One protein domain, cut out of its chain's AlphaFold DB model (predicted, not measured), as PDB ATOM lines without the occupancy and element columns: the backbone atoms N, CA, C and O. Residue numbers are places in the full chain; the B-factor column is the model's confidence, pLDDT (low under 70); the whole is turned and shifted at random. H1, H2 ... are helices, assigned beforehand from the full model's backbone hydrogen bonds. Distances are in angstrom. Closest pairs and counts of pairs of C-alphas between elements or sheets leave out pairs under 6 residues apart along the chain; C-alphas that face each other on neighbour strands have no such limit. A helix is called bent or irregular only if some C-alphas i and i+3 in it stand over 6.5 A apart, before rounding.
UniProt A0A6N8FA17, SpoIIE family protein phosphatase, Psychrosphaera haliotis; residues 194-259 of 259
ATOM      1  N   LYS A 194     -53.429  -0.944  96.315       68.56
ATOM      2  CA  LYS A 194     -53.033  -1.788  97.438       68.56
ATOM      3  C   LYS A 194     -53.487  -3.181  97.069       68.56
ATOM      4  O   LYS A 194     -54.698  -3.415  97.010       68.56
ATOM      5  N   PHE A 195     -52.515  -4.047  96.789       79.62
ATOM      6  CA  PHE A 195     -52.786  -5.427  96.462       79.62
ATOM      7  C   PHE A 195     -53.676  -5.994  97.554       79.62
ATOM      8  O   PHE A 195     -53.553  -5.628  98.732       79.62
ATOM      9  N   SER A 196     -54.592  -6.870  97.162       81.00
ATOM     10  CA  SER A 196     -55.323  -7.637  98.156       81.00
ATOM     11  C   SER A 196     -54.321  -8.347  99.072       81.00
ATOM     12  O   SER A 196     -53.513  -9.150  98.616       81.00
ATOM     13  N   ILE A 197     -54.367  -8.045 100.370       85.06
ATOM     14  CA  ILE A 197     -53.592  -8.762 101.394       85.06
ATOM     15  C   ILE A 197     -54.281 -10.061 101.822       85.06
ATOM     16  O   ILE A 197     -53.781 -10.770 102.692       85.06
ATOM     17  N   MET A 198     -55.458 -10.351 101.258       86.06
ATOM     18  CA  MET A 198     -56.182 -11.582 101.528       86.06
ATOM     19  C   MET A 198     -55.380 -12.756 100.955       86.06
ATOM     20  O   MET A 198     -55.154 -12.786  99.744       86.06
ATOM     21  N   PRO A 199     -54.978 -13.739 101.778       86.50
ATOM     22  CA  PRO A 199     -54.387 -14.967 101.271       86.50
ATOM     23  C   PRO A 199     -55.400 -15.678 100.376       86.50
ATOM     24  O   PRO A 199     -56.539 -15.908 100.786       86.50
ATOM     25  N   GLN A 200     -55.003 -16.010  99.152       82.81
ATOM     26  CA  GLN A 200     -55.867 -16.680  98.185       82.81
ATOM     27  C   GLN A 200     -55.075 -17.743  97.427       82.81
ATOM     28  O   GLN A 200     -53.908 -17.554  97.095       82.81
ATOM     29  N   GLN A 201     -55.738 -18.861  97.144       88.12
ATOM     30  CA  GLN A 201     -55.250 -19.920  96.273       88.12
ATOM     31  C   GLN A 201     -56.392 -20.293  95.335       88.12
ATOM     32  O   GLN A 201     -57.504 -20.565  95.783       88.12
ATOM     33  N   GLN A 202     -56.114 -20.307  94.036       85.75
ATOM     34  CA  GLN A 202     -57.060 -20.750  93.019       85.75
ATOM     35  C   GLN A 202     -56.545 -22.038  92.384       85.75
ATOM     36  O   GLN A 202     -55.343 -22.249  92.231       85.75
ATOM     37  N   THR A 203     -57.454 -22.948  92.058       90.38
ATOM     38  CA  THR A 203     -57.124 -24.199  91.378       90.38
ATOM     39  C   THR A 203     -58.176 -24.445  90.321       90.38
ATOM     40  O   THR A 203     -59.357 -24.572  90.633       90.38
ATOM     41  N   VAL A 204     -57.730 -24.518  89.072       86.81
ATOM     42  CA  VAL A 204     -58.582 -24.773  87.915       86.81
ATOM     43  C   VAL A 204     -58.241 -26.154  87.378       86.81
ATOM     44  O   VAL A 204     -57.071 -26.503  87.231       86.81
ATOM     45  N   LYS A 205     -59.267 -26.965  87.116       87.81
ATOM     46  CA  LYS A 205     -59.118 -28.278  86.483       87.81
ATOM     47  C   LYS A 205     -59.691 -28.206  85.081       87.81
ATOM     48  O   LYS A 205     -60.888 -27.991  84.919       87.81
ATOM     49  N   LEU A 206     -58.833 -28.409  84.090       85.00
ATOM     50  CA  LEU A 206     -59.199 -28.394  82.681       85.00
ATOM     51  C   LEU A 206     -59.334 -29.836  82.187       85.00
ATOM     52  O   LEU A 206     -58.422 -30.642  82.362       85.00
ATOM     53  N   SER A 207     -60.479 -30.169  81.596       86.50
ATOM     54  CA  SER A 207     -60.701 -31.460  80.939       86.50
ATOM     55  C   SER A 207     -60.560 -31.320  79.424       86.50
ATOM     56  O   SER A 207     -60.756 -30.239  78.867       86.50
ATOM     57  N   ALA A 208     -60.275 -32.430  78.739       83.19
ATOM     58  CA  ALA A 208     -60.137 -32.443  77.283       83.19
ATOM     59  C   ALA A 208     -61.394 -31.929  76.553       83.19
ATOM     60  O   ALA A 208     -61.278 -31.283  75.516       83.19
ATOM     61  N   ASP A 209     -62.591 -32.177  77.093       84.38
ATOM     62  CA  ASP A 209     -63.839 -31.690  76.494       84.38
ATOM     63  C   ASP A 209     -64.004 -30.171  76.610       84.38
ATOM     64  O   ASP A 209     -64.592 -29.555  75.720       84.38
ATOM     65  N   TYR A 210     -63.461 -29.566  77.672       81.56
ATOM     66  CA  TYR A 210     -63.492 -28.118  77.874       81.56
ATOM     67  C   TYR A 210     -62.481 -27.409  76.967       81.56
ATOM     68  O   TYR A 210     -62.821 -26.433  76.301       81.56
ATOM     69  N   LEU A 211     -61.269 -27.966  76.851       80.94
ATOM     70  CA  LEU A 211     -60.204 -27.423  75.997       80.94
ATOM     71  C   LEU A 211     -60.582 -27.362  74.510       80.94
ATOM     72  O   LEU A 211     -60.053 -26.540  73.777       80.94
ATOM     73  N   LYS A 212     -61.518 -28.204  74.057       79.38
ATOM     74  CA  LYS A 212     -62.028 -28.176  72.674       79.38
ATOM     75  C   LYS A 212     -62.979 -27.013  72.388       79.38
ATOM     76  O   LYS A 212     -63.307 -26.787  71.227       79.38
ATOM     77  N   ARG A 213     -63.514 -26.359  73.422       77.56
ATOM     78  CA  ARG A 213     -64.635 -25.412  73.299       77.56
ATOM     79  C   ARG A 213     -64.289 -24.000  73.748       77.56
ATOM     80  O   ARG A 213     -64.965 -23.071  73.324       77.56
ATOM     81  N   VAL A 214     -63.294 -23.846  74.617       74.25
ATOM     82  CA  VAL A 214     -62.995 -22.583  75.297       74.25
ATOM     83  C   VAL A 214     -61.489 -22.364  75.333       74.25
ATOM     84  O   VAL A 214     -60.740 -23.316  75.545       74.25
ATOM     85  N   ASN A 215     -61.054 -21.110  75.184       78.75
ATOM     86  CA  ASN A 215     -59.689 -20.703  75.507       78.75
ATOM     87  C   ASN A 215     -59.574 -20.482  77.031       78.75
ATOM     88  O   ASN A 215     -60.042 -19.454  77.532       78.75
ATOM     89  N   PRO A 216     -58.966 -21.414  77.792       84.81
ATOM     90  CA  PRO A 216     -58.935 -21.329  79.250       84.81
ATOM     91  C   PRO A 216     -58.090 -20.154  79.756       84.81
ATOM     92  O   PRO A 216     -58.283 -19.703  80.881       84.81
ATOM     93  N   ILE A 217     -57.157 -19.643  78.948       87.19
ATOM     94  CA  ILE A 217     -56.234 -18.586  79.366       87.19
ATOM     95  C   ILE A 217     -56.970 -17.279  79.607       87.19
ATOM     96  O   ILE A 217     -56.730 -16.626  80.624       87.19
ATOM     97  N   SER A 218     -57.894 -16.924  78.717       81.06
ATOM     98  CA  SER A 218     -58.695 -15.710  78.844       81.06
ATOM     99  C   SER A 218     -59.555 -15.746  80.111       81.06
ATOM    100  O   SER A 218     -59.489 -14.810  80.906       81.06
ATOM    101  N   GLU A 219     -60.263 -16.853  80.371       84.81
ATOM    102  CA  GLU A 219     -61.107 -17.001  81.571       84.81
ATOM    103  C   GLU A 219     -60.294 -16.968  82.876       84.81
ATOM    104  O   GLU A 219     -60.676 -16.307  83.848       84.81
ATOM    105  N   ILE A 220     -59.144 -17.654  82.910       89.62
ATOM    106  CA  ILE A 220     -58.273 -17.664  84.092       89.62
ATOM    107  C   ILE A 220     -57.694 -16.270  84.323       89.62
ATOM    108  O   ILE A 220     -57.688 -15.786  85.454       89.62
ATOM    109  N   THR A 221     -57.247 -15.602  83.260       87.56
ATOM    110  CA  THR A 221     -56.681 -14.256  83.345       87.56
ATOM    111  C   THR A 221     -57.723 -13.268  83.863       87.56
ATOM    112  O   THR A 221     -57.423 -12.489  84.760       87.56
ATOM    113  N   GLU A 222     -58.963 -13.320  83.374       85.56
ATOM    114  CA  GLU A 222     -60.059 -12.492  83.894       85.56
ATOM    115  C   GLU A 222     -60.337 -12.760  85.376       85.56
ATOM    116  O   GLU A 222     -60.462 -11.822  86.167       85.56
ATOM    117  N   THR A 223     -60.350 -14.033  85.774       87.94
ATOM    118  CA  THR A 223     -60.557 -14.432  87.172       87.94
ATOM    119  C   THR A 223     -59.447 -13.899  88.078       87.94
ATOM    120  O   THR A 223     -59.726 -13.339  89.138       87.94
ATOM    121  N   VAL A 224     -58.186 -14.017  87.663       88.75
ATOM    122  CA  VAL A 224     -57.028 -13.538  88.430       88.75
ATOM    123  C   VAL A 224     -56.986 -12.009  88.468       88.75
ATOM    124  O   VAL A 224     -56.730 -11.422  89.517       88.75
ATOM    125  N   CYS A 225     -57.306 -11.344  87.358       87.44
ATOM    126  CA  CYS A 225     -57.356  -9.886  87.282       87.44
ATOM    127  C   CYS A 225     -58.522  -9.268  88.066       87.44
ATOM    128  O   CYS A 225     -58.479  -8.069  88.335       87.44
ATOM    129  N   SER A 226     -59.522 -10.054  88.490       85.44
ATOM    130  CA  SER A 226     -60.549  -9.595  89.440       85.44
ATOM    131  C   SER A 226     -59.985  -9.304  90.842       85.44
ATOM    132  O   SER A 226     -60.617  -8.611  91.644       85.44
ATOM    133  N   ILE A 227     -58.779  -9.800  91.152       88.00
ATOM    134  CA  ILE A 227     -58.082  -9.516  92.405       88.00
ATOM    135  C   ILE A 227     -57.559  -8.075  92.372       88.00
ATOM    136  O   ILE A 227     -56.852  -7.653  91.456       88.00
ATOM    137  N   LYS A 228     -57.868  -7.318  93.428       82.69
ATOM    138  CA  LYS A 228     -57.439  -5.923  93.587       82.69
ATOM    139  C   LYS A 228     -55.920  -5.765  93.405       82.69
ATOM    140  O   LYS A 228     -55.150  -6.456  94.078       82.69
ATOM    141  N   GLY A 229     -55.506  -4.830  92.545       81.06
ATOM    142  CA  GLY A 229     -54.103  -4.548  92.221       81.06
ATOM    143  C   GLY A 229     -53.490  -5.450  91.145       81.06
ATOM    144  O   GLY A 229     -52.368  -5.200  90.712       81.06
ATOM    145  N   VAL A 230     -54.191  -6.498  90.696       85.75
ATOM    146  CA  VAL A 230     -53.642  -7.489  89.756       85.75
ATOM    147  C   VAL A 230     -53.922  -7.133  88.295       85.75
ATOM    148  O   VAL A 230     -53.124  -7.485  87.428       85.75
ATOM    149  N   LEU A 231     -54.992  -6.381  88.006       79.56
ATOM    150  CA  LEU A 231     -55.382  -5.995  86.642       79.56
ATOM    151  C   LEU A 231     -54.245  -5.324  85.852       79.56
ATOM    152  O   LEU A 231     -54.045  -5.631  84.683       79.56
ATOM    153  N   ARG A 232     -53.423  -4.493  86.505       74.12
ATOM    154  CA  ARG A 232     -52.250  -3.841  85.887       74.12
ATOM    155  C   ARG A 232     -51.183  -4.810  85.362       74.12
ATOM    156  O   ARG A 232     -50.304  -4.422  84.605       74.12
ATOM    157  N   HIS A 233     -51.222  -6.065  85.801       81.62
ATOM    158  CA  HIS A 233     -50.325  -7.125  85.358       81.62
ATOM    159  C   HIS A 233     -51.000  -8.069  84.360       81.62
ATOM    160  O   HIS A 233     -50.421  -9.108  84.051       81.62
ATOM    161  N   LYS A 234     -52.192  -7.727  83.842       81.50
ATOM    162  CA  LYS A 234     -52.979  -8.588  82.951       81.50
ATOM    163  C   LYS A 234     -52.158  -9.138  81.787       81.50
ATOM    164  O   LYS A 234     -52.143 -10.350  81.614       81.50
ATOM    165  N   SER A 235     -51.431  -8.294  81.053       73.69
ATOM    166  CA  SER A 235     -50.633  -8.737  79.900       73.69
ATOM    167  C   SER A 235     -49.517  -9.707  80.302       73.69
ATOM    168  O   SER A 235     -49.341 -10.742  79.666       73.69
ATOM    169  N   ASN A 236     -48.812  -9.431  81.407       79.88
ATOM    170  CA  ASN A 236     -47.768 -10.326  81.920       79.88
ATOM    171  C   ASN A 236     -48.355 -11.662  82.396       79.88
ATOM    172  O   ASN A 236     -47.782 -12.715  82.142       79.88
ATOM    173  N   ILE A 237     -49.502 -11.626  83.077       88.38
ATOM    174  CA  ILE A 237     -50.206 -12.822  83.549       88.38
ATOM    175  C   ILE A 237     -50.690 -13.649  82.361       88.38
ATOM    176  O   ILE A 237     -50.465 -14.853  82.344       88.38
ATOM    177  N   PHE A 238     -51.289 -13.010  81.354       84.38
ATOM    178  CA  PHE A 238     -51.731 -13.671  80.132       84.38
ATOM    179  C   PHE A 238     -50.564 -14.349  79.408       84.38
ATOM    180  O   PHE A 238     -50.692 -15.508  79.022       84.38
ATOM    181  N   LEU A 239     -49.420 -13.667  79.274       82.00
ATOM    182  CA  LEU A 239     -48.210 -14.223  78.663       82.00
ATOM    183  C   LEU A 239     -47.714 -15.457  79.429       82.00
ATOM    184  O   LEU A 239     -47.570 -16.526  78.841       82.00
ATOM    185  N   ILE A 240     -47.522 -15.328  80.747       88.00
ATOM    186  CA  ILE A 240     -47.047 -16.423  81.608       88.00
ATOM    187  C   ILE A 240     -48.006 -17.615  81.547       88.00
ATOM    188  O   ILE A 240     -47.565 -18.759  81.435       88.00
ATOM    189  N   LEU A 241     -49.316 -17.364  81.623       89.44
ATOM    190  CA  LEU A 241     -50.327 -18.414  81.549       89.44
ATOM    191  C   LEU A 241     -50.340 -19.081  80.174       89.44
ATOM    192  O   LEU A 241     -50.391 -20.305  80.126       89.44
ATOM    193  N   SER A 242     -50.260 -18.307  79.089       86.19
ATOM    194  CA  SER A 242     -50.219 -18.830  77.716       86.19
ATOM    195  C   SER A 242     -49.019 -19.745  77.510       86.19
ATOM    196  O   SER A 242     -49.173 -20.860  77.022       86.19
ATOM    197  N   GLU A 243     -47.833 -19.311  77.935       86.31
ATOM    198  CA  GLU A 243     -46.603 -20.088  77.785       86.31
ATOM    199  C   GLU A 243     -46.622 -21.347  78.661       86.31
ATOM    200  O   GLU A 243     -46.338 -22.446  78.187       86.31
ATOM    201  N   ALA A 244     -47.053 -21.232  79.922       87.31
ATOM    202  CA  ALA A 244     -47.204 -22.388  80.805       87.31
ATOM    203  C   ALA A 244     -48.240 -23.397  80.279       87.31
ATOM    204  O   ALA A 244     -48.029 -24.606  80.373       87.31
ATOM    205  N   TYR A 245     -49.350 -22.911  79.720       87.25
ATOM    206  CA  TYR A 245     -50.400 -23.742  79.143       87.25
ATOM    207  C   TYR A 245     -49.946 -24.452  77.873       87.25
ATOM    208  O   TYR A 245     -50.126 -25.665  77.789       87.25
ATOM    209  N   ASN A 246     -49.328 -23.736  76.928       84.31
ATOM    210  CA  ASN A 246     -48.814 -24.333  75.695       84.31
ATOM    211  C   ASN A 246     -47.783 -25.413  76.020       84.31
ATOM    212  O   ASN A 246     -47.929 -26.548  75.573       84.31
ATOM    213  N   ASN A 247     -46.841 -25.126  76.924       85.69
ATOM    214  CA  ASN A 247     -45.857 -26.110  77.376       85.69
ATOM    215  C   ASN A 247     -46.517 -27.347  78.013       85.69
ATOM    216  O   ASN A 247     -46.130 -28.484  77.733       85.69
ATOM    217  N   ALA A 248     -47.529 -27.156  78.866       85.81
ATOM    218  CA  ALA A 248     -48.240 -28.263  79.502       85.81
ATOM    219  C   ALA A 248     -49.076 -29.084  78.505       85.81
ATOM    220  O   ALA A 248     -49.155 -30.310  78.629       85.81
ATOM    221  N   LEU A 249     -49.699 -28.433  77.523       84.75
ATOM    222  CA  LEU A 249     -50.520 -29.088  76.512       84.75
ATOM    223  C   LEU A 249     -49.652 -29.855  75.512       84.75
ATOM    224  O   LEU A 249     -49.866 -31.052  75.326       84.75
ATOM    225  N   GLU A 250     -48.669 -29.195  74.906       83.12
ATOM    226  CA  GLU A 250     -47.825 -29.754  73.848       83.12
ATOM    227  C   GLU A 250     -46.910 -30.854  74.384       83.12
ATOM    228  O   GLU A 250     -46.943 -31.983  73.894       83.12
ATOM    229  N   HIS A 251     -46.148 -30.574  75.442       83.00
ATOM    230  CA  HIS A 251     -45.170 -31.532  75.959       83.00
ATOM    231  C   HIS A 251     -45.762 -32.473  77.009       83.00
ATOM    232  O   HIS A 251     -45.402 -33.649  77.070       83.00
ATOM    233  N   GLY A 252     -46.696 -31.990  77.832       80.56
ATOM    234  CA  GLY A 252     -47.294 -32.799  78.895       80.56
ATOM    235  C   GLY A 252     -48.366 -33.764  78.387       80.56
ATOM    236  O   GLY A 252     -48.309 -34.963  78.669       80.56
ATOM    237  N   VAL A 253     -49.356 -33.251  77.651       81.00
ATOM    238  CA  VAL A 253     -50.528 -34.034  77.222       81.00
ATOM    239  C   VAL A 253     -50.323 -34.652  75.842       81.00
ATOM    240  O   VAL A 253     -50.533 -35.855  75.676       81.00
ATOM    241  N   LEU A 254     -49.918 -33.845  74.859       82.12
ATOM    242  CA  LEU A 254     -49.754 -34.267  73.466       82.12
ATOM    243  C   LEU A 254     -48.416 -34.974  73.210       82.12
ATOM    244  O   LEU A 254     -48.289 -35.661  72.199       82.12
ATOM    245  N   LYS A 255     -47.461 -34.872  74.149       81.94
ATOM    246  CA  LYS A 255     -46.118 -35.476  74.082       81.94
ATOM    247  C   LYS A 255     -45.373 -35.145  72.787       81.94
ATOM    248  O   LYS A 255     -44.722 -36.011  72.205       81.94
ATOM    249  N   MET A 256     -45.500 -33.910  72.322       75.50
ATOM    250  CA  MET A 256     -44.729 -33.411  71.190       75.50
ATOM    251  C   MET A 256     -43.279 -33.177  71.624       75.50
ATOM    252  O   MET A 256     -43.036 -32.733  72.750       75.50
ATOM    253  N   ASP A 257     -42.323 -33.496  70.754       63.44
ATOM    254  CA  ASP A 257     -40.900 -33.303  71.037       63.44
ATOM    255  C   ASP A 257     -40.562 -31.805  71.113       63.44
ATOM    256  O   ASP A 257     -40.992 -31.014  70.272       63.44
ATOM    257  N   SER A 258     -39.798 -31.413  72.134       60.75
ATOM    258  CA  SER A 258     -39.237 -30.064  72.249       60.75
ATOM    259  C   SER A 258     -38.070 -29.935  71.265       60.75
ATOM    260  O   SER A 258     -37.027 -30.551  71.484       60.75
ATOM    261  N   ASN A 259     -38.250 -29.176  70.182       46.38
ATOM    262  CA  ASN A 259     -37.156 -28.775  69.286       46.38
ATOM    263  C   ASN A 259     -36.486 -27.491  69.774       46.38
ATOM    264  O   ASN A 259     -37.224 -26.576  70.198       46.38
TER     265      ASN A 259
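What this domain is: This is residues 194 to 259 of the 259 residues of the protein "SpoIIE family protein phosphatase" of Psychrosphaera haliotis (UniProt A0A6N8FA17). A helical hairpin makes the body: the long helix H3 with the shorter H2 folded back beside one part of it. The unnamed stretch of residues 194 to 207 runs lengthwise past this hairpin to H1, a single short turn of helix before H2. The printed part has 66 residues with three named helices, H1, H2 and H3 in chain order, and no named strand; the class is all helix. It is loose, with a radius of gyration of the C-alphas of 13.8 A, and elongated, spanning 43 by 27 by 19 A.

Where its parts are: Find C-alpha 231 at (-55.382, -5.995, 86.642); from there H3, residues 231 to 253, runs 30.0 A to C-alpha 253 at (-50.528, -34.034, 77.222). H3 is irregular, with C-alphas 232 and 235 7.9 A apart, and has a kink of 32 degrees near residue 238. Look before it for H2, residues 216 to 225, 14.1 A long. H1, residues 208 to 211, begins at C-alpha 208 at (-60.137, -32.443, 77.283) and is 5.2 A long.

How they stand to each other: H2 and H3 touch and form a hairpin; their closest C-alphas, those of Cys 225 and Leu 231, are 4.4 A apart. They run opposite ways at a shallow tilt of 32 degrees, only just short of steep. H1 and H2 meet only through their link, and H1 and H3 are apart. Every O i to N i+4 pair is within hydrogen-bond range in H2, and 17 of 19 are in H3; H1 is too short for such a pair.

The domain as a whole: The C-alphas farthest apart, those of Lys 194 and Asp 257, are 42.9 A apart. The printed part has no cut, and both links between helices are tight. Look for pLDDT under 70 at residue 194 and residues 257 to 259; the mean of the printed part is 82.4.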